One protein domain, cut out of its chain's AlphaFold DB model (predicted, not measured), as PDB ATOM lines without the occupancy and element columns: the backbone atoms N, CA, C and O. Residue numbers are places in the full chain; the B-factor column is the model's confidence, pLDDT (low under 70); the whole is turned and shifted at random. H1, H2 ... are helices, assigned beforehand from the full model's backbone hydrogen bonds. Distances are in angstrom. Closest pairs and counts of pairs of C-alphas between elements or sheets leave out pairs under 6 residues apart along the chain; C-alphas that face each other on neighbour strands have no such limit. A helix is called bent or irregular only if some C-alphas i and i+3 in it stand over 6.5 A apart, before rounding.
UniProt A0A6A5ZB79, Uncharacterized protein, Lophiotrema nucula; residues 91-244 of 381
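AT A GLANCE: This is residues 91 to 244 of the 381 residues of an uncharacterized protein of Lophiotrema nucula (UniProt A0A6A5ZB79). Two groups of three helices make an all-helix body: H1, H2 and H3 packed together at one end, and H7, H8 and H9 running roughly along one another at the other, with H2 meeting the first residues of H7 between the groups. H6 is set across H7. The printed part has 154 residues with nine named helices, H1 to H9 in order, and no named strand. It is compact, with a radius of gyration of the C-alphas of 15.3 A, and only just elongated, spanning 46 by 30 by 28 A.

HOW THE PARTS SIT: H1, residues 91 to 103, touches H2, residues 111 to 126, about perpendicular at 76 degrees, with residues 98 to 102 alone; the closest C-alphas, of Val 102 and Ser 113, are 4.7 A apart. H3, residues 133 to 146, touches H2 with residues 135 to 140 alone, closest at C-alphas 139 and 120, 6.6 A, a steep tilt of 59 degrees. H4, residues 149 to 152, touches no helix. H5, residues 160 to 164, touches H2, closest at C-alphas 163 and 112, 5.2 A. H6, residues 167 to 179, is close but not clearly touching H7, residues 188 to 202, closest at C-alphas 177 and 195, 7.1 A. H2, the hub, touches H7 residues 188 to 192 alone, closest at C-alphas 116 and 188, 5.0 A. H8, residues 211 to 219, is close but not clearly touching H7, at a shallow tilt of 20 degrees, opposite ways, closest at C-alphas 217 and 193, 6.5 A. H9, residues 224 to 239, touches H7 at a shallow tilt of 16 degrees, the same way, closest at C-alphas 237 and 198, 6.1 A. Every O i to N i+4 pair is within hydrogen-bond range in H1, H2, H3, H6, H7 and H8, against 10 of 12 in H9 and 0 of 1 in H5, which has 2 of 2 O i to N i+3 pairs; H4 is too short for one.

IN THESE COORDINATES: H1 begins at C-alpha 91 (104.030, 94.132, 79.708), and H9 ends at C-alpha 239 (99.209, 90.155, 44.505). H2 measures 22.5 A, H7 20.8 A and H9 23.1 A; H9 is irregular, C-alphas 225 and 228 being 7.6 A apart.

THE WHOLE: The C-alphas farthest apart, of Asp 132 and Gly 206, are 47.6 A apart. The printed part has no cut, and no link is long. Confidence is under 70 in residues 153 to 158, 160, 202 to 221, 228 and 239 to 244.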
ATOM      1  N   PRO A  91     103.687  95.252  80.590       89.19
ATOM      2  CA  PRO A  91     104.030  94.132  79.708       89.19
ATOM      3  C   PRO A  91     103.872  92.754  80.358       89.19
ATOM      4  O   PRO A  91     103.508  91.786  79.697       89.19
ATOM      5  N   THR A  92     104.113  92.652  81.667       87.56
ATOM      6  CA  THR A  92     103.905  91.418  82.436       87.56
ATOM      7  C   THR A  92     102.447  90.966  82.400       87.56
ATOM      8  O   THR A  92     102.178  89.799  82.141       87.56
ATOM      9  N   LEU A  93     101.498  91.889  82.578       84.94
ATOM     10  CA  LEU A  93     100.066  91.593  82.531       84.94
ATOM     11  C   LEU A  93      99.584  91.281  81.116       84.94
ATOM     12  O   LEU A  93      98.763  90.382  80.946       84.94
ATOM     13  N   GLN A  94     100.110  91.985  80.110       88.81
ATOM     14  CA  GLN A  94      99.837  91.667  78.708       88.81
ATOM     15  C   GLN A  94     100.283  90.234  78.392       88.81
ATOM     16  O   GLN A  94      99.489  89.452  77.880       88.81
ATOM     17  N   ARG A  95     101.504  89.840  78.775       91.38
ATOM     18  CA  ARG A  95     102.002  88.470  78.574       91.38
ATOM     19  C   ARG A  95     101.180  87.427  79.324       91.38
ATOM     20  O   ARG A  95     100.813  86.425  78.721       91.38
ATOM     21  N   THR A  96     100.810  87.674  80.585       88.94
ATOM     22  CA  THR A  96      99.907  86.773  81.325       88.94
ATOM     23  C   THR A  96      98.563  86.622  80.617       88.94
ATOM     24  O   THR A  96      98.031  85.517  80.519       88.94
ATOM     25  N   TYR A  97      98.016  87.710  80.078       89.69
ATOM     26  CA  TYR A  97      96.801  87.650  79.276       89.69
ATOM     27  C   TYR A  97      96.991  86.792  78.017       89.69
ATOM     28  O   TYR A  97      96.184  85.898  77.777       89.69
ATOM     29  N   LEU A  98      98.056  87.010  77.236       92.56
ATOM     30  CA  LEU A  98      98.345  86.230  76.022       92.56
ATOM     31  C   LEU A  98      98.559  84.743  76.324       92.56
ATOM     32  O   LEU A  98      98.050  83.891  75.600       92.56
ATOM     33  N   TYR A  99      99.238  84.437  77.423       93.50
ATOM     34  CA  TYR A  99      99.397  83.080  77.928       93.50
ATOM     35  C   TYR A  99      98.040  82.419  78.189       93.50
ATOM     36  O   TYR A  99      97.743  81.350  77.654       93.50
ATOM     37  N   LEU A 100      97.149  83.098  78.919       91.31
ATOM     38  CA  LEU A 100      95.789  82.608  79.152       91.31
ATOM     39  C   LEU A 100      94.994  82.482  77.843       91.31
ATOM     40  O   LEU A 100      94.273  81.503  77.660       91.31
ATOM     41  N   ARG A 101      95.149  83.407  76.885       91.50
ATOM     42  CA  ARG A 101      94.513  83.298  75.557       91.50
ATOM     43  C   ARG A 101      94.867  82.002  74.841       91.50
ATOM     44  O   ARG A 101      94.021  81.465  74.122       91.50
ATOM     45  N   VAL A 102      96.096  81.536  75.002       93.75
ATOM     46  CA  VAL A 102      96.617  80.353  74.318       93.75
ATOM     47  C   VAL A 102      96.242  79.091  75.087       93.75
ATOM     48  O   VAL A 102      95.680  78.172  74.502       93.75
ATOM     49  N   ASN A 103      96.377  79.088  76.413       91.62
ATOM     50  CA  ASN A 103      95.999  77.934  77.234       91.62
ATOM     51  C   ASN A 103      94.493  77.647  77.250       91.62
ATOM     52  O   ASN A 103      94.066  76.501  77.390       91.62
ATOM     53  N   TYR A 104      93.666  78.668  77.037       90.75
ATOM     54  CA  TYR A 104      92.222  78.509  76.859       90.75
ATOM     55  C   TYR A 104      91.796  78.461  75.383       90.75
ATOM     56  O   TYR A 104      90.604  78.598  75.092       90.75
ATOM     57  N   HIS A 105      92.728  78.238  74.447       92.56
ATOM     58  CA  HIS A 105      92.441  78.171  73.012       92.56
ATOM     59  C   HIS A 105      91.335  77.162  72.677       92.56
ATOM     60  O   HIS A 105      90.422  77.487  71.922       92.56
ATOM     61  N   TRP A 106      91.357  75.980  73.301       91.38
ATOM     62  CA  TRP A 106      90.360  74.922  73.096       91.38
ATOM     63  C   TRP A 106      88.920  75.370  73.388       91.38
ATOM     64  O   TRP A 106      87.974  74.852  72.798       91.38
ATOM     65  N   LYS A 107      88.741  76.341  74.294       90.12
ATOM     66  CA  LYS A 107      87.429  76.869  74.683       90.12
ATOM     67  C   LYS A 107      87.085  78.162  73.949       90.12
ATOM     68  O   LYS A 107      85.935  78.383  73.578       90.12
ATOM     69  N   TYR A 108      88.077  79.029  73.766       87.81
ATOM     70  CA  TYR A 108      87.913  80.383  73.249       87.81
ATOM     71  C   TYR A 108      88.952  80.690  72.163       87.81
ATOM     72  O   TYR A 108      89.775  81.598  72.333       87.81
ATOM     73  N   PRO A 109      88.913  79.988  71.017       91.75
ATOM     74  CA  PRO A 109      89.915  80.166  69.979       91.75
ATOM     75  C   PRO A 109      89.853  81.589  69.410       91.75
ATOM     76  O   PRO A 109      88.789  82.215  69.341       91.75
ATOM     77  N   SER A 110      91.011  82.117  69.026       92.06
ATOM     78  CA  SER A 110      91.171  83.422  68.377       92.06
ATOM     79  C   SER A 110      92.333  83.400  67.406       92.06
ATOM     80  O   SER A 110      93.186  82.539  67.554       92.06
ATOM     81  N   ILE A 111      92.415  84.373  66.493       90.75
ATOM     82  CA  ILE A 111      93.506  84.441  65.508       90.75
ATOM     83  C   ILE A 111      94.876  84.336  66.188       90.75
ATOM     84  O   ILE A 111      95.660  83.466  65.835       90.75
ATOM     85  N   PHE A 112      95.125  85.151  67.213       92.62
ATOM     86  CA  PHE A 112      96.373  85.138  67.969       92.62
ATOM     87  C   PHE A 112      96.667  83.756  68.558       92.62
ATOM     88  O   PHE A 112      97.731  83.200  68.307       92.62
ATOM     89  N   SER A 113      95.716  83.179  69.305       94.50
ATOM     90  CA  SER A 113      95.945  81.874  69.930       94.50
ATOM     91  C   SER A 113      96.087  80.752  68.903       94.50
ATOM     92  O   SER A 113      96.939  79.899  69.086       94.50
ATOM     93  N   THR A 114      95.343  80.783  67.793       94.19
ATOM     94  CA  THR A 114      95.494  79.819  66.694       94.19
ATOM     95  C   THR A 114      96.882  79.903  66.063       94.19
ATOM     96  O   THR A 114      97.545  78.880  65.919       94.19
ATOM     97  N   LEU A 115      97.324  81.101  65.668       92.19
ATOM     98  CA  LEU A 115      98.603  81.280  64.976       92.19
ATOM     99  C   LEU A 115      99.782  80.944  65.892       92.19
ATOM    100  O   LEU A 115     100.718  80.273  65.454       92.19
ATOM    101  N   LEU A 116      99.723  81.342  67.167       94.06
ATOM    102  CA  LEU A 116     100.759  80.995  68.138       94.06
ATOM    103  C   LEU A 116     100.802  79.482  68.394       94.06
ATOM    104  O   LEU A 116     101.885  78.904  68.342       94.06
ATOM    105  N   SER A 117      99.653  78.825  68.592       93.38
ATOM    106  CA  SER A 117      99.596  77.365  68.758       93.38
ATOM    107  C   SER A 117     100.181  76.629  67.549       93.38
ATOM    108  O   SER A 117     101.052  75.784  67.736       93.38
ATOM    109  N   ARG A 118      99.809  77.015  66.317       92.25
ATOM    110  CA  ARG A 118     100.386  76.446  65.081       92.25
ATOM    111  C   ARG A 118     101.908  76.632  65.012       92.25
ATOM    112  O   ARG A 118     102.630  75.716  64.629       92.25
ATOM    113  N   SER A 119     102.407  77.799  65.423       92.81
ATOM    114  CA  SER A 119     103.848  78.102  65.430       92.81
ATOM    115  C   SER A 119     104.610  77.216  66.425       92.81
ATOM    116  O   SER A 119     105.673  76.687  66.104       92.81
ATOM    117  N   ILE A 120     104.049  77.010  67.623       92.94
ATOM    118  CA  ILE A 120     104.632  76.146  68.662       92.94
ATOM    119  C   ILE A 120     104.613  74.679  68.227       92.94
ATOM    120  O   ILE A 120     105.620  73.991  68.373       92.94
ATOM    121  N   GLU A 121     103.506  74.202  67.658       91.88
ATOM    122  CA  GLU A 121     103.395  72.839  67.122       91.88
ATOM    123  C   GLU A 121     104.446  72.572  66.042       91.88
ATOM    124  O   GLU A 121     105.104  71.529  66.048       91.88
ATOM    125  N   MET A 122     104.674  73.541  65.159       90.00
ATOM    126  CA  MET A 122     105.693  73.412  64.129       90.00
ATOM    127  C   MET A 122     107.117  73.457  64.703       90.00
ATOM    128  O   MET A 122     107.955  72.650  64.302       90.00
ATOM    129  N   ARG A 123     107.402  74.319  65.693       89.94
ATOM    130  CA  ARG A 123     108.689  74.296  66.421       89.94
ATOM    131  C   ARG A 123     108.932  72.949  67.101       89.94
ATOM    132  O   ARG A 123     110.047  72.433  67.039       89.94
ATOM    133  N   ALA A 124     107.910  72.387  67.743       90.44
ATOM    134  CA  ALA A 124     107.990  71.076  68.377       90.44
ATOM    135  C   ALA A 124     108.256  69.975  67.340       90.44
ATOM    136  O   ALA A 124     109.097  69.107  67.578       90.44
ATOM    137  N   THR A 125     107.633  70.074  66.162       90.75
ATOM    138  CA  THR A 125     107.817  69.115  65.064       90.75
ATOM    139  C   THR A 125     109.240  69.172  64.530       90.75
ATOM    140  O   THR A 125     109.903  68.142  64.450       90.75
ATOM    141  N   ASN A 126     109.754  70.375  64.270       88.00
ATOM    142  CA  ASN A 126     111.113  70.581  63.764       88.00
ATOM    143  C   ASN A 126     112.190  70.098  64.748       88.00
ATOM    144  O   ASN A 126     113.273  69.705  64.326       88.00
ATOM    145  N   LYS A 127     111.899  70.109  66.055       89.19
ATOM    146  CA  LYS A 127     112.797  69.584  67.096       89.19
ATOM    147  C   LYS A 127     112.563  68.106  67.434       89.19
ATOM    148  O   LYS A 127     113.288  67.574  68.267       89.19
ATOM    149  N   GLY A 128     111.571  67.448  66.830       90.50
ATOM    150  CA  GLY A 128     111.240  66.046  67.112       90.50
ATOM    151  C   GLY A 128     110.657  65.798  68.509       90.50
ATOM    152  O   GLY A 128     110.805  64.705  69.044       90.50
ATOM    153  N   VAL A 129     110.006  66.798  69.115       91.00
ATOM    154  CA  VAL A 129     109.494  66.773  70.507       91.00
ATOM    155  C   VAL A 129     107.976  66.968  70.576       91.00
ATOM    156  O   VAL A 129     107.443  67.583  71.498       91.00
ATOM    157  N   ASN A 130     107.253  66.462  69.578       81.62
ATOM    158  CA  ASN A 130     105.817  66.708  69.420       81.62
ATOM    159  C   ASN A 130     104.938  66.222  70.574       81.62
ATOM    160  O   ASN A 130     103.876  66.805  70.789       81.62
ATOM    161  N   ASP A 131     105.373  65.227  71.334       85.81
ATOM    162  CA  ASP A 131     104.544  64.613  72.373       85.81
ATOM    163  C   ASP A 131     104.923  65.043  73.796       85.81
ATOM    164  O   ASP A 131     104.321  64.565  74.756       85.81
ATOM    165  N   ASP A 132     105.882  65.962  73.959       90.25
ATOM    166  CA  ASP A 132     106.303  66.439  75.278       90.25
ATOM    167  C   ASP A 132     105.558  67.735  75.673       90.25
ATOM    168  O   ASP A 132     105.864  68.819  75.158       90.25
ATOM    169  N   PRO A 133     104.573  67.662  76.593       89.75
ATOM    170  CA  PRO A 133     103.811  68.832  77.016       89.75
ATOM    171  C   PRO A 133     104.661  69.835  77.801       89.75
ATOM    172  O   PRO A 133     104.390  71.028  77.728       89.75
ATOM    173  N   ILE A 134     105.697  69.386  78.519       91.94
ATOM    174  CA  ILE A 134     106.572  70.266  79.302       91.94
ATOM    175  C   ILE A 134     107.426  71.097  78.348       91.94
ATOM    176  O   ILE A 134     107.562  72.307  78.520       91.94
ATOM    177  N   VAL A 135     107.968  70.469  77.306       91.19
ATOM    178  CA  VAL A 135     108.759  71.179  76.296       91.19
ATOM    179  C   VAL A 135     107.897  72.179  75.526       91.19
ATOM    180  O   VAL A 135     108.339  73.305  75.297       91.19
ATOM    181  N   LYS A 136     106.658  71.818  75.170       89.88
ATOM    182  CA  LYS A 136     105.708  72.749  74.535       89.88
ATOM    183  C   LYS A 136     105.359  73.935  75.432       89.88
ATOM    184  O   LYS A 136     105.289  75.056  74.935       89.88
ATOM    185  N   GLU A 137     105.193  73.701  76.730       92.75
ATOM    186  CA  GLU A 137     104.950  74.761  77.710       92.75
ATOM    187  C   GLU A 137     106.132  75.737  77.781       92.75
ATOM    188  O   GLU A 137     105.959  76.946  77.648       92.75
ATOM    189  N   LEU A 138     107.360  75.216  77.866       93.19
ATOM    190  CA  LEU A 138     108.571  76.041  77.852       93.19
ATOM    191  C   LEU A 138     108.721  76.829  76.540       93.19
ATOM    192  O   LEU A 138     109.146  77.981  76.555       93.19
ATOM    193  N   MET A 139     108.352  76.233  75.400       94.06
ATOM    194  CA  MET A 139     108.330  76.931  74.108       94.06
ATOM    195  C   MET A 139     107.290  78.052  74.065       94.06
ATOM    196  O   MET A 139     107.553  79.086  73.452       94.06
ATOM    197  N   LEU A 140     106.120  77.856  74.680       94.00
ATOM    198  CA  LEU A 140     105.083  78.879  74.792       94.00
ATOM    199  C   LEU A 140     105.569  80.055  75.639       94.00
ATOM    200  O   LEU A 140     105.452  81.205  75.213       94.00
ATOM    201  N   GLU A 141     106.125  79.772  76.817       93.38
ATOM    202  CA  GLU A 141     106.667  80.797  77.707       93.38
ATOM    203  C   GLU A 141     107.786  81.590  77.027       93.38
ATOM    204  O   GLU A 141     107.756  82.821  77.034       93.38
ATOM    205  N   ASP A 142     108.736  80.907  76.384       93.00
ATOM    206  CA  ASP A 142     109.819  81.543  75.629       93.00
ATOM    207  C   ASP A 142     109.280  82.414  74.484       93.00
ATOM    208  O   ASP A 142     109.644  83.586  74.365       93.00
ATOM    209  N   ALA A 143     108.344  81.887  73.688       92.50
ATOM    210  CA  ALA A 143     107.733  82.637  72.598       92.50
ATOM    211  C   ALA A 143     107.040  83.910  73.104       92.50
ATOM    212  O   ALA A 143     107.236  84.970  72.522       92.50
ATOM    213  N   LEU A 144     106.275  83.841  74.198       93.38
ATOM    214  CA  LEU A 144     105.572  84.999  74.763       93.38
ATOM    215  C   LEU A 144     106.501  86.002  75.454       93.38
ATOM    216  O   LEU A 144     106.235  87.207  75.436       93.38
ATOM    217  N   ASN A 145     107.584  85.534  76.071       91.50
ATOM    218  CA  ASN A 145     108.579  86.412  76.681       91.50
ATOM    219  C   ASN A 145     109.308  87.241  75.619       91.50
ATOM    220  O   ASN A 145     109.488  88.446  75.817       91.50
ATOM    221  N   ASN A 146     109.617  86.628  74.477       89.56
ATOM    222  CA  ASN A 146     110.309  87.273  73.361       89.56
ATOM    223  C   ASN A 146     109.372  87.983  72.369       89.56
ATOM    224  O   ASN A 146     109.852  88.710  71.508       89.56
ATOM    225  N   PHE A 147     108.056  87.801  72.491       89.50
ATOM    226  CA  PHE A 147     107.068  88.392  71.589       89.50
ATOM    227  C   PHE A 147     107.049  89.926  71.669       89.50
ATOM    228  O   PHE A 147     106.880  90.484  72.763       89.50
ATOM    229  N   ASP A 148     107.128  90.609  70.520       87.12
ATOM    230  CA  ASP A 148     106.937  92.058  70.463       87.12
ATOM    231  C   ASP A 148     105.457  92.437  70.653       87.12
ATOM    232  O   ASP A 148     104.600  92.316  69.772       87.12
ATOM    233  N   LEU A 149     105.147  92.946  71.846       87.06
ATOM    234  CA  LEU A 149     103.801  93.368  72.234       87.06
ATOM    235  C   LEU A 149     103.304  94.571  71.414       87.06
ATOM    236  O   LEU A 149     102.086  94.776  71.309       87.06
ATOM    237  N   ASP A 150     104.205  95.334  70.784       82.38
ATOM    238  CA  ASP A 150     103.833  96.467  69.940       82.38
ATOM    239  C   ASP A 150     103.125  96.035  68.654       82.38
ATOM    240  O   ASP A 150     102.284  96.799  68.160       82.38
ATOM    241  N   VAL A 151     103.361  94.806  68.175       79.38
ATOM    242  CA  VAL A 151     102.658  94.204  67.026       79.38
ATOM    243  C   VAL A 151     101.155  94.087  67.288       79.38
ATOM    244  O   VAL A 151     100.337  94.258  66.383       79.38
ATOM    245  N   LEU A 152     100.765  93.871  68.547       79.12
ATOM    246  CA  LEU A 152      99.363  93.835  68.977       79.12
ATOM    247  C   LEU A 152      98.795  95.222  69.295       79.12
ATOM    248  O   LEU A 152      97.589  95.365  69.497       79.12
ATOM    249  N   SER A 153      99.639  96.247  69.377       69.56
ATOM    250  CA  SER A 153      99.231  97.601  69.738       69.56
ATOM    251  C   SER A 153      98.652  98.368  68.541       69.56
ATOM    252  O   SER A 153      98.711  97.918  67.394       69.56
ATOM    253  N   GLN A 154      98.145  99.591  68.770       59.38
ATOM    254  CA  GLN A 154      97.603 100.398  67.670       59.38
ATOM    255  C   GLN A 154      98.642 100.840  66.611       59.38
ATOM    256  O   GLN A 154      98.332 101.645  65.738       59.38
ATOM    257  N   ARG A 155      99.900 100.379  66.707       55.09
ATOM    258  CA  ARG A 155     101.001 100.735  65.799       55.09
ATOM    259  C   ARG A 155     100.681 100.351  64.351       55.09
ATOM    260  O   ARG A 155     101.117 101.045  63.436       55.09
ATOM    261  N   PHE A 156      99.877  99.304  64.168       55.12
ATOM    262  CA  PHE A 156      99.526  98.753  62.856       55.12
ATOM    263  C   PHE A 156      98.030  98.761  62.564       55.12
ATOM    264  O   PHE A 156      97.612  98.708  61.410       55.12
ATOM    265  N   THR A 157      97.200  98.856  63.601       58.06
ATOM    266  CA  THR A 157      95.749  98.874  63.451       58.06
ATOM    267  C   THR A 157      95.134  99.830  64.458       58.06
ATOM    268  O   THR A 157      95.556  99.859  65.597       58.06
ATOM    269  N   ASN A 158      94.065 100.557  64.144       61.75
ATOM    270  CA  ASN A 158      93.382 101.352  65.182       61.75
ATOM    271  C   ASN A 158      92.639 100.474  66.221       61.75
ATOM    272  O   ASN A 158      91.865 100.988  67.029       61.75
ATOM    273  N   ASN A 159      92.821  99.145  66.191       70.88
ATOM    274  CA  ASN A 159      92.051  98.195  66.977       70.88
ATOM    275  C   ASN A 159      92.854  96.912  67.284       70.88
ATOM    276  O   ASN A 159      92.833  95.958  66.515       70.88
ATOM    277  N   SER A 160      93.494  96.836  68.450       67.25
ATOM    278  CA  SER A 160      94.231  95.642  68.909       67.25
ATOM    279  C   SER A 160      93.394  94.346  68.932       67.25
ATOM    280  O   SER A 160      93.936  93.245  68.855       67.25
ATOM    281  N   TRP A 161      92.057  94.444  68.949       77.50
ATOM    282  CA  TRP A 161      91.128  93.299  68.988       77.50
ATOM    283  C   TRP A 161      91.041  92.488  67.717       77.50
ATOM    284  O   TRP A 161      90.446  91.413  67.689       77.50
ATOM    285  N   ILE A 162      91.659  92.998  66.671       76.69
ATOM    286  CA  ILE A 162      91.776  92.351  65.383       76.69
ATOM    287  C   ILE A 162      92.459  90.989  65.509       76.69
ATOM    288  O   ILE A 162      91.956  89.997  64.987       76.69
ATOM    289  N   SER A 163      93.539  90.924  66.279       81.44
ATOM    290  CA  SER A 163      94.272  89.686  66.543       81.44
ATOM    291  C   SER A 163      93.499  88.740  67.470       81.44
ATOM    292  O   SER A 163      93.822  87.563  67.573       81.44
ATOM    293  N   PHE A 164      92.426  89.208  68.111       84.25
ATOM    294  CA  PHE A 164      91.606  88.433  69.046       84.25
ATOM    295  C   PHE A 164      90.196  88.134  68.508       84.25
ATOM    296  O   PHE A 164      89.280  87.835  69.279       84.25
ATOM    297  N   VAL A 165      89.996  88.209  67.187       84.19
ATOM    298  CA  VAL A 165      88.742  87.812  66.522       84.19
ATOM    299  C   VAL A 165      88.437  86.333  66.797       84.19
ATOM    300  O   VAL A 165      89.337  85.498  66.759       84.19
ATOM    301  N   GLN A 166      87.165  86.014  67.066       84.56
ATOM    302  CA  GLN A 166      86.680  84.674  67.442       84.56
ATOM    303  C   GLN A 166      85.466  84.249  66.598       84.56
ATOM    304  O   GLN A 166      84.901  85.045  65.842       84.56
ATOM    305  N   GLY A 167      85.028  82.995  66.756       88.06
ATOM    306  CA  GLY A 167      83.773  82.491  66.190       88.06
ATOM    307  C   GLY A 167      83.748  82.502  64.659       88.06
ATOM    308  O   GLY A 167      84.703  82.082  64.012       88.06
ATOM    309  N   ARG A 168      82.654  82.994  64.056       82.31
ATOM    310  CA  ARG A 168      82.516  83.049  62.585       82.31
ATOM    311  C   ARG A 168      83.605  83.892  61.921       82.31
ATOM    312  O   ARG A 168      84.101  83.503  60.871       82.31
ATOM    313  N   GLY A 169      83.995  85.002  62.550       82.81
ATOM    314  CA  GLY A 169      85.062  85.858  62.037       82.81
ATOM    315  C   GLY A 169      86.405  85.133  62.009       82.81
ATOM    316  O   GLY A 169      87.135  85.255  61.034       82.81
ATOM    317  N   LEU A 170      86.703  84.327  63.035       86.50
ATOM    318  CA  LEU A 170      87.923  83.517  63.073       86.50
ATOM    319  C   LEU A 170      87.969  82.554  61.888       86.50
ATOM    320  O   LEU A 170      88.945  82.561  61.151       86.50
ATOM    321  N   ARG A 171      86.898  81.777  61.681       87.12
ATOM    322  CA  ARG A 171      86.826  80.807  60.582       87.12
ATOM    323  C   ARG A 171      86.999  81.482  59.220       87.12
ATOM    324  O   ARG A 171      87.872  81.084  58.471       87.12
ATOM    325  N   GLN A 172      86.253  82.554  58.946       85.81
ATOM    326  CA  GLN A 172      86.364  83.281  57.673       85.81
ATOM    327  C   GLN A 172      87.786  83.777  57.390       85.81
ATOM    328  O   GLN A 172      88.261  83.698  56.260       85.81
ATOM    329  N   TRP A 173      88.460  84.313  58.410       84.62
ATOM    330  CA  TRP A 173      89.816  84.820  58.248       84.62
ATOM    331  C   TRP A 173      90.852  83.706  58.128       84.62
ATOM    332  O   TRP A 173      91.762  83.855  57.321       84.62
ATOM    333  N   LEU A 174      90.710  82.611  58.878       86.44
ATOM    334  CA  LEU A 174      91.589  81.448  58.749       86.44
ATOM    335  C   LEU A 174      91.422  80.769  57.393       86.44
ATOM    336  O   LEU A 174      92.419  80.549  56.730       86.44
ATOM    337  N   ASP A 175      90.193  80.542  56.923       85.94
ATOM    338  CA  ASP A 175      89.941  79.937  55.607       85.94
ATOM    339  C   ASP A 175      90.555  80.792  54.481       85.94
ATOM    340  O   ASP A 175      91.124  80.285  53.513       85.94
ATOM    341  N   ARG A 176      90.492  82.123  54.618       82.62
ATOM    342  CA  ARG A 176      91.136  83.048  53.678       82.62
ATOM    343  C   ARG A 176      92.660  83.040  53.800       82.62
ATOM    344  O   ARG A 176      93.331  83.134  52.783       82.62
ATOM    345  N   TYR A 177      93.198  82.965  55.013       83.75
ATOM    346  CA  TYR A 177      94.640  82.900  55.250       83.75
ATOM    347  C   TYR A 177      95.226  81.591  54.702       83.75
ATOM    348  O   TYR A 177      96.188  81.615  53.941       83.75
ATOM    349  N   ASP A 178      94.580  80.467  55.004       84.69
ATOM    350  CA  ASP A 178      94.996  79.125  54.598       84.69
ATOM    351  C   ASP A 178      94.834  78.926  53.075       84.69
ATOM    352  O   ASP A 178      95.690  78.313  52.438       84.69
ATOM    353  N   SER A 179      93.801  79.507  52.444       81.50
ATOM    354  CA  SER A 179      93.615  79.415  50.981       81.50
ATOM    355  C   SER A 179      94.637  80.206  50.155       81.50
ATOM    356  O   SER A 179      94.781  79.942  48.964       81.50
ATOM    357  N   MET A 180      95.379  81.133  50.769       75.31
ATOM    358  CA  MET A 180      96.461  81.879  50.109       75.31
ATOM    359  C   MET A 180      97.767  81.077  50.009       75.31
ATOM    360  O   MET A 180      98.720  81.554  49.397       75.31
ATOM    361  N   GLY A 181      97.838  79.881  50.610       74.56
ATOM    362  CA  GLY A 181      99.039  79.042  50.574       74.56
ATOM    363  C   GLY A 181     100.257  79.698  51.235       74.56
ATOM    364  O   GLY A 181     101.386  79.476  50.797       74.56
ATOM    365  N   ILE A 182     100.016  80.542  52.240       80.62
ATOM    366  CA  ILE A 182     101.052  81.201  53.040       80.62
ATOM    367  C   ILE A 182     101.725  80.147  53.916       80.62
ATOM    368  O   ILE A 182     101.039  79.321  54.529       80.62
ATOM    369  N   ALA A 183     103.053  80.171  53.996       76.81
ATOM    370  CA  ALA A 183     103.769  79.266  54.877       76.81
ATOM    371  C   ALA A 183     103.406  79.551  56.343       76.81
ATOM    372  O   ALA A 183     103.211  80.692  56.761       76.81
ATOM    373  N   THR A 184     103.323  78.498  57.153       83.31
ATOM    374  CA  THR A 184     103.330  78.684  58.606       83.31
ATOM    375  C   THR A 184     104.779  78.875  59.033       83.31
ATOM    376  O   THR A 184     105.631  78.076  58.657       83.31
ATOM    377  N   TYR A 185     105.060  79.927  59.799       88.12
ATOM    378  CA  TYR A 185     106.399  80.225  60.322       88.12
ATOM    379  C   TYR A 185     106.569  79.705  61.751       88.12
ATOM    380  O   TYR A 185     105.592  79.652  62.502       88.12
ATOM    381  N   PRO A 186     107.782  79.285  62.162       87.31
ATOM    382  CA  PRO A 186     108.003  78.866  63.541       87.31
ATOM    383  C   PRO A 186     107.918  80.075  64.468       87.31
ATOM    384  O   PRO A 186     107.640  79.934  65.653       87.31
ATOM    385  N   ASP A 187     108.149  81.275  63.948       87.94
ATOM    386  CA  ASP A 187     107.884  82.520  64.639       87.94
ATOM    387  C   ASP A 187     106.421  82.958  64.475       87.94
ATOM    388  O   ASP A 187     105.927  83.218  63.375       87.94
ATOM    389  N   ALA A 188     105.720  83.054  65.601       85.25
ATOM    390  CA  ALA A 188     104.336  83.493  65.634       85.25
ATOM    391  C   ALA A 188     104.171  84.974  65.313       85.25
ATOM    392  O   ALA A 188     103.111  85.367  64.822       85.25
ATOM    393  N   GLU A 189     105.199  85.786  65.559       87.56
ATOM    394  CA  GLU A 189     105.181  87.193  65.187       87.56
ATOM    395  C   GLU A 189     105.085  87.335  63.666       87.56
ATOM    396  O   GLU A 189     104.235  88.073  63.174       87.56
ATOM    397  N   MET A 190     105.853  86.544  62.911       87.62
ATOM    398  CA  MET A 190     105.799  86.522  61.446       87.62
ATOM    399  C   MET A 190     104.412  86.123  60.925       87.62
ATOM    400  O   MET A 190     103.833  86.832  60.099       87.62
ATOM    401  N   ASN A 191     103.826  85.041  61.451       88.75
ATOM    402  CA  ASN A 191     102.464  84.636  61.079       88.75
ATOM    403  C   ASN A 191     101.437  85.736  61.387       88.75
ATOM    404  O   ASN A 191     100.528  86.003  60.596       88.75
ATOM    405  N   LEU A 192     101.576  86.406  62.535       88.50
ATOM    406  CA  LEU A 192     100.681  87.491  62.911       88.50
ATOM    407  C   LEU A 192     100.863  88.720  62.008       88.50
ATOM    408  O   LEU A 192      99.862  89.309  61.601       88.50
ATOM    409  N   LYS A 193     102.100  89.083  61.648       86.62
ATOM    410  CA  LYS A 193     102.400  90.156  60.685       86.62
ATOM    411  C   LYS A 193     101.723  89.877  59.340       86.62
ATOM    412  O   LYS A 193     101.017  90.748  58.833       86.62
ATOM    413  N   LEU A 194     101.834  88.655  58.811       86.06
ATOM    414  CA  LEU A 194     101.167  88.240  57.565       86.06
ATOM    415  C   LEU A 194      99.641  88.316  57.670       86.06
ATOM    416  O   LEU A 194      98.981  88.834  56.769       86.06
ATOM    417  N   TYR A 195      99.067  87.881  58.794       87.25
ATOM    418  CA  TYR A 195      97.635  88.032  59.048       87.25
ATOM    419  C   TYR A 195      97.197  89.507  59.050       87.25
ATOM    420  O   TYR A 195      96.194  89.866  58.423       87.25
ATOM    421  N   LEU A 196      97.941  90.374  59.742       83.75
ATOM    422  CA  LEU A 196      97.649  91.804  59.801       83.75
ATOM    423  C   LEU A 196      97.756  92.443  58.410       83.75
ATOM    424  O   LEU A 196      96.869  93.213  58.039       83.75
ATOM    425  N   LEU A 197      98.766  92.074  57.616       80.75
ATOM    426  CA  LEU A 197      98.917  92.499  56.223       80.75
ATOM    427  C   LEU A 197      97.721  92.069  55.365       80.75
ATOM    428  O   LEU A 197      97.086  92.922  54.743       80.75
ATOM    429  N   LEU A 198      97.348  90.785  55.393       81.12
ATOM    430  CA  LEU A 198      96.181  90.259  54.674       81.12
ATOM    431  C   LEU A 198      94.908  91.032  55.022       81.12
ATOM    432  O   LEU A 198      94.097  91.366  54.157       81.12
ATOM    433  N   ARG A 199      94.720  91.325  56.308       78.50
ATOM    434  CA  ARG A 199      93.547  92.050  56.775       78.50
ATOM    435  C   ARG A 199      93.537  93.493  56.300       78.50
ATOM    436  O   ARG A 199      92.492  93.967  55.863       78.50
ATOM    437  N   MET A 200      94.673  94.179  56.394       75.56
ATOM    438  CA  MET A 200      94.819  95.549  55.904       75.56
ATOM    439  C   MET A 200      94.540  95.631  54.402       75.56
ATOM    440  O   MET A 200      93.875  96.558  53.956       75.56
ATOM    441  N   LEU A 201      94.961  94.621  53.642       71.62
ATOM    442  CA  LEU A 201      94.681  94.512  52.213       71.62
ATOM    443  C   LEU A 201      93.224  94.182  51.884       71.62
ATOM    444  O   LEU A 201      92.699  94.621  50.865       71.62
ATOM    445  N   GLY A 202      92.560  93.399  52.734       66.50
ATOM    446  CA  GLY A 202      91.185  92.958  52.519       66.50
ATOM    447  C   GLY A 202      90.109  94.013  52.805       66.50
ATOM    448  O   GLY A 202      88.950  93.778  52.456       66.50
ATOM    449  N   ILE A 203      90.445  95.144  53.436       61.75
ATOM    450  CA  ILE A 203      89.502  96.242  53.698       61.75
ATOM    451  C   ILE A 203      89.322  97.039  52.397       61.75
ATOM    452  O   ILE A 203      90.072  97.967  52.111       61.75
ATOM    453  N   ARG A 204      88.317  96.661  51.596       49.81
ATOM    454  CA  ARG A 204      87.929  97.370  50.358       49.81
ATOM    455  C   ARG A 204      87.287  98.742  50.611       49.81
ATOM    456  O   ARG A 204      87.244  99.568  49.705       49.81
ATOM    457  N   ASP A 205      86.830  99.001  51.835       38.75
ATOM    458  CA  ASP A 205      86.021 100.174  52.163       38.75
ATOM    459  C   ASP A 205      86.841 101.279  52.836       38.75
ATOM    460  O   ASP A 205      87.125 101.212  54.031       38.75
ATOM    461  N   GLY A 206      87.184 102.320  52.068       40.47
ATOM    462  CA  GLY A 206      87.351 103.714  52.523       40.47
ATOM    463  C   GLY A 206      88.485 104.058  53.499       40.47
ATOM    464  O   GLY A 206      88.895 105.218  53.567       40.47
ATOM    465  N   TYR A 207      89.045 103.095  54.226       44.09
ATOM    466  CA  TYR A 207      90.241 103.299  55.022       44.09
ATOM    467  C   TYR A 207      91.419 103.374  54.062       44.09
ATOM    468  O   TYR A 207      91.949 102.359  53.616       44.09
ATOM    469  N   ARG A 208      91.854 104.605  53.775       45.28
ATOM    470  CA  ARG A 208      93.228 104.888  53.354       45.28
ATOM    471  C   ARG A 208      94.150 104.402  54.466       45.28
ATOM    472  O   ARG A 208      94.600 105.182  55.304       45.28
ATOM    473  N   LEU A 209      94.374 103.096  54.527       50.69
ATOM    474  CA  LEU A 209      95.428 102.518  55.327       50.69
ATOM    475  C   LEU A 209      96.709 103.176  54.841       50.69
ATOM    476  O   LEU A 209      97.126 103.022  53.694       50.69
ATOM    477  N   HIS A 210      97.246 104.037  55.702       53.16
ATOM    478  CA  HIS A 210      98.443 104.788  55.399       53.16
ATOM    479  C   HIS A 210      99.538 103.752  55.168       53.16
ATOM    480  O   HIS A 210      99.864 102.991  56.075       53.16
ATOM    481  N   TRP A 211     100.100 103.734  53.964       57.91
ATOM    482  CA  TRP A 211     101.252 102.928  53.539       57.91
ATOM    483  C   TRP A 211     102.366 102.818  54.601       57.91
ATOM    484  O   TRP A 211     103.053 101.807  54.685       57.91
ATOM    485  N   ARG A 212     102.479 103.820  55.484       60.12
ATOM    486  CA  ARG A 212     103.347 103.843  56.669       60.12
ATOM    487  C   ARG A 212     103.151 102.654  57.618       60.12
ATOM    488  O   ARG A 212     104.121 102.234  58.231       60.12
ATOM    489  N   HIS A 213     101.938 102.123  57.776       63.78
ATOM    490  CA  HIS A 213     101.687 100.970  58.652       63.78
ATOM    491  C   HIS A 213     102.155  99.656  58.025       63.78
ATOM    492  O   HIS A 213     102.685  98.809  58.731       63.78
ATOM    493  N   ILE A 214     102.007  99.516  56.704       64.62
ATOM    494  CA  ILE A 214     102.540  98.366  55.966       64.62
ATOM    495  C   ILE A 214     104.069  98.405  56.003       64.62
ATOM    496  O   ILE A 214     104.685  97.409  56.348       64.62
ATOM    497  N   TYR A 215     104.666  99.572  55.738       64.19
ATOM    498  CA  TYR A 215     106.116  99.762  55.797       64.19
ATOM    499  C   TYR A 215     106.692  99.367  57.155       64.19
ATOM    500  O   TYR A 215     107.582  98.534  57.219       64.19
ATOM    501  N   LYS A 216     106.101  99.863  58.246       66.56
ATOM    502  CA  LYS A 216     106.568  99.526  59.593       66.56
ATOM    503  C   LYS A 216     106.495  98.026  59.912       66.56
ATOM    504  O   LYS A 216     107.319  97.575  60.686       66.56
ATOM    505  N   LEU A 217     105.530  97.272  59.363       66.94
ATOM    506  CA  LEU A 217     105.469  95.812  59.569       66.94
ATOM    507  C   LEU A 217     106.589  95.082  58.827       66.94
ATOM    508  O   LEU A 217     106.976  93.993  59.240       66.94
ATOM    509  N   LEU A 218     107.046  95.653  57.712       67.44
ATOM    510  CA  LEU A 218     108.105  95.101  56.872       67.44
ATOM    511  C   LEU A 218     109.502  95.531  57.343       67.44
ATOM    512  O   LEU A 218     110.454  94.804  57.108       67.44
ATOM    513  N   GLU A 219     109.624  96.681  58.012       67.38
ATOM    514  CA  GLU A 219     110.877  97.144  58.630       67.38
ATOM    515  C   GLU A 219     111.242  96.386  59.909       67.38
ATOM    516  O   GLU A 219     112.411  96.371  60.298       67.38
ATOM    517  N   ASP A 220     110.257  95.807  60.603       68.94
ATOM    518  CA  ASP A 220     110.534  95.068  61.830       68.94
ATOM    519  C   ASP A 220     111.413  93.845  61.503       68.94
ATOM    520  O   ASP A 220     111.117  93.119  60.550       68.94
ATOM    521  N   PRO A 221     112.474  93.583  62.289       69.81
ATOM    522  CA  PRO A 221     113.483  92.588  61.955       69.81
ATOM    523  C   PRO A 221     112.872  91.195  61.783       69.81
ATOM    524  O   PRO A 221     112.022  90.758  62.561       69.81
ATOM    525  N   ILE A 222     113.344  90.493  60.757       74.81
ATOM    526  CA  ILE A 222     112.968  89.117  60.433       74.81
ATOM    527  C   ILE A 222     114.237  88.281  60.487       74.81
ATOM    528  O   ILE A 222     115.288  88.732  60.035       74.81
ATOM    529  N   SER A 223     114.150  87.066  61.031       77.38
ATOM    530  CA  SER A 223     115.274  86.129  60.974       77.38
ATOM    531  C   SER A 223     115.719  85.938  59.523       77.38
ATOM    532  O   SER A 223     114.896  85.602  58.669       77.38
ATOM    533  N   GLU A 224     117.014  86.114  59.253       74.50
ATOM    534  CA  GLU A 224     117.598  85.979  57.908       74.50
ATOM    535  C   GLU A 224     117.249  84.632  57.255       74.50
ATOM    536  O   GLU A 224     117.001  84.574  56.053       74.50
ATOM    537  N   GLU A 225     117.121  83.565  58.054       80.62
ATOM    538  CA  GLU A 225     116.704  82.230  57.598       80.62
ATOM    539  C   GLU A 225     115.338  82.235  56.891       80.62
ATOM    540  O   GLU A 225     115.132  81.508  55.921       80.62
ATOM    541  N   TYR A 226     114.401  83.066  57.353       80.81
ATOM    542  CA  TYR A 226     113.021  83.092  56.858       80.81
ATOM    543  C   TYR A 226     112.697  84.329  56.025       80.81
ATOM    544  O   TYR A 226     111.586  84.430  55.501       80.81
ATOM    545  N   LYS A 227     113.644  85.262  55.883       74.62
ATOM    546  CA  LYS A 227     113.432  86.552  55.220       74.62
ATOM    547  C   LYS A 227     112.933  86.384  53.785       74.62
ATOM    548  O   LYS A 227     111.920  86.974  53.423       74.62
ATOM    549  N   ALA A 228     113.575  85.520  52.998       68.62
ATOM    550  CA  ALA A 228     113.179  85.240  51.616       68.62
ATOM    551  C   ALA A 228     111.742  84.688  51.516       68.62
ATOM    552  O   ALA A 228     110.908  85.255  50.807       68.62
ATOM    553  N   SER A 229     111.426  83.630  52.270       76.69
ATOM    554  CA  SER A 229     110.086  83.022  52.292       76.69
ATOM    555  C   SER A 229     109.018  84.015  52.745       76.69
ATOM    556  O   SER A 229     107.955  84.103  52.132       76.69
ATOM    557  N   PHE A 230     109.323  84.817  53.769       81.81
ATOM    558  CA  PHE A 230     108.405  85.827  54.272       81.81
ATOM    559  C   PHE A 230     108.120  86.898  53.230       81.81
ATOM    560  O   PHE A 230     106.958  87.184  52.963       81.81
ATOM    561  N   VAL A 231     109.154  87.457  52.596       74.12
ATOM    562  CA  VAL A 231     108.986  88.445  51.520       74.12
ATOM    563  C   VAL A 231     108.153  87.860  50.379       74.12
ATOM    564  O   VAL A 231     107.268  88.528  49.847       74.12
ATOM    565  N   HIS A 232     108.381  86.598  50.034       72.94
ATOM    566  CA  HIS A 232     107.602  85.904  49.020       72.94
ATOM    567  C   HIS A 232     106.119  85.732  49.412       72.94
ATOM    568  O   HIS A 232     105.236  85.993  48.592       72.94
ATOM    569  N   ASP A 233     105.808  85.379  50.660       81.00
ATOM    570  CA  ASP A 233     104.421  85.285  51.142       81.00
ATOM    571  C   ASP A 233     103.741  86.653  51.263       81.00
ATOM    572  O   ASP A 233     102.561  86.803  50.941       81.00
ATOM    573  N   VAL A 234     104.497  87.676  51.661       78.12
ATOM    574  CA  VAL A 234     104.072  89.075  51.618       78.12
ATOM    575  C   VAL A 234     103.681  89.443  50.185       78.12
ATOM    576  O   VAL A 234     102.573  89.929  49.961       78.12
ATOM    577  N   LEU A 235     104.532  89.159  49.195       71.25
ATOM    578  CA  LEU A 235     104.217  89.387  47.784       71.25
ATOM    579  C   LEU A 235     102.951  88.635  47.366       71.25
ATOM    580  O   LEU A 235     102.041  89.255  46.821       71.25
ATOM    581  N   ARG A 236     102.836  87.338  47.674       72.88
ATOM    582  CA  ARG A 236     101.626  86.550  47.379       72.88
ATOM    583  C   ARG A 236     100.364  87.197  47.943       72.88
ATOM    584  O   ARG A 236      99.374  87.318  47.224       72.88
ATOM    585  N   LEU A 237     100.406  87.672  49.188       75.81
ATOM    586  CA  LEU A 237      99.298  88.386  49.822       75.81
ATOM    587  C   LEU A 237      98.904  89.653  49.061       75.81
ATOM    588  O   LEU A 237      97.719  89.883  48.817       75.81
ATOM    589  N   PHE A 238      99.882  90.475  48.684       72.19
ATOM    590  CA  PHE A 238      99.635  91.719  47.954       72.19
ATOM    591  C   PHE A 238      99.030  91.468  46.577       72.19
ATOM    592  O   PHE A 238      98.048  92.109  46.188       72.19
ATOM    593  N   LEU A 239      99.596  90.506  45.861       65.69
ATOM    594  CA  LEU A 239      99.209  90.155  44.505       65.69
ATOM    595  C   LEU A 239      97.829  89.484  44.487       65.69
ATOM    596  O   LEU A 239      96.961  89.897  43.723       65.69
ATOM    597  N   GLY A 240      97.573  88.576  45.432       66.00
ATOM    598  CA  GLY A 240      96.287  87.909  45.641       66.00
ATOM    599  C   GLY A 240      95.148  88.815  46.129       66.00
ATOM    600  O   GLY A 240      94.024  88.346  46.313       66.00
ATOM    601  N   GLN A 241      95.403  90.106  46.364       69.06
ATOM    602  CA  GLN A 241      94.388  91.104  46.724       69.06
ATOM    603  C   GLN A 241      94.220  92.214  45.679       69.06
ATOM    604  O   GLN A 241      93.420  93.127  45.887       69.06
ATOM    605  N   GLY A 242      94.929  92.139  44.546       59.31
ATOM    606  CA  GLY A 242      94.913  93.193  43.529       59.31
ATOM    607  C   GLY A 242      95.590  94.481  44.006       59.31
ATOM    608  O   GLY A 242      95.151  95.576  43.655       59.31
ATOM    609  N   GLY A 243      96.611  94.354  44.863       57.22
ATOM    610  CA  GLY A 243      97.323  95.470  45.480       57.22
ATOM    611  C   GLY A 243      98.012  96.415  44.484       57.22
ATOM    612  O   GLY A 243      98.302  96.069  43.341       57.22
ATOM    613  N   ASN A 244      98.281  97.641  44.943       54.34
ATOM    614  CA  ASN A 244      98.924  98.701  44.163       54.34
ATOM    615  C   ASN A 244     100.445  98.462  44.014       54.34
ATOM    616  O   ASN A 244     101.147  98.225  44.997       54.34
TER     617      ASN A 244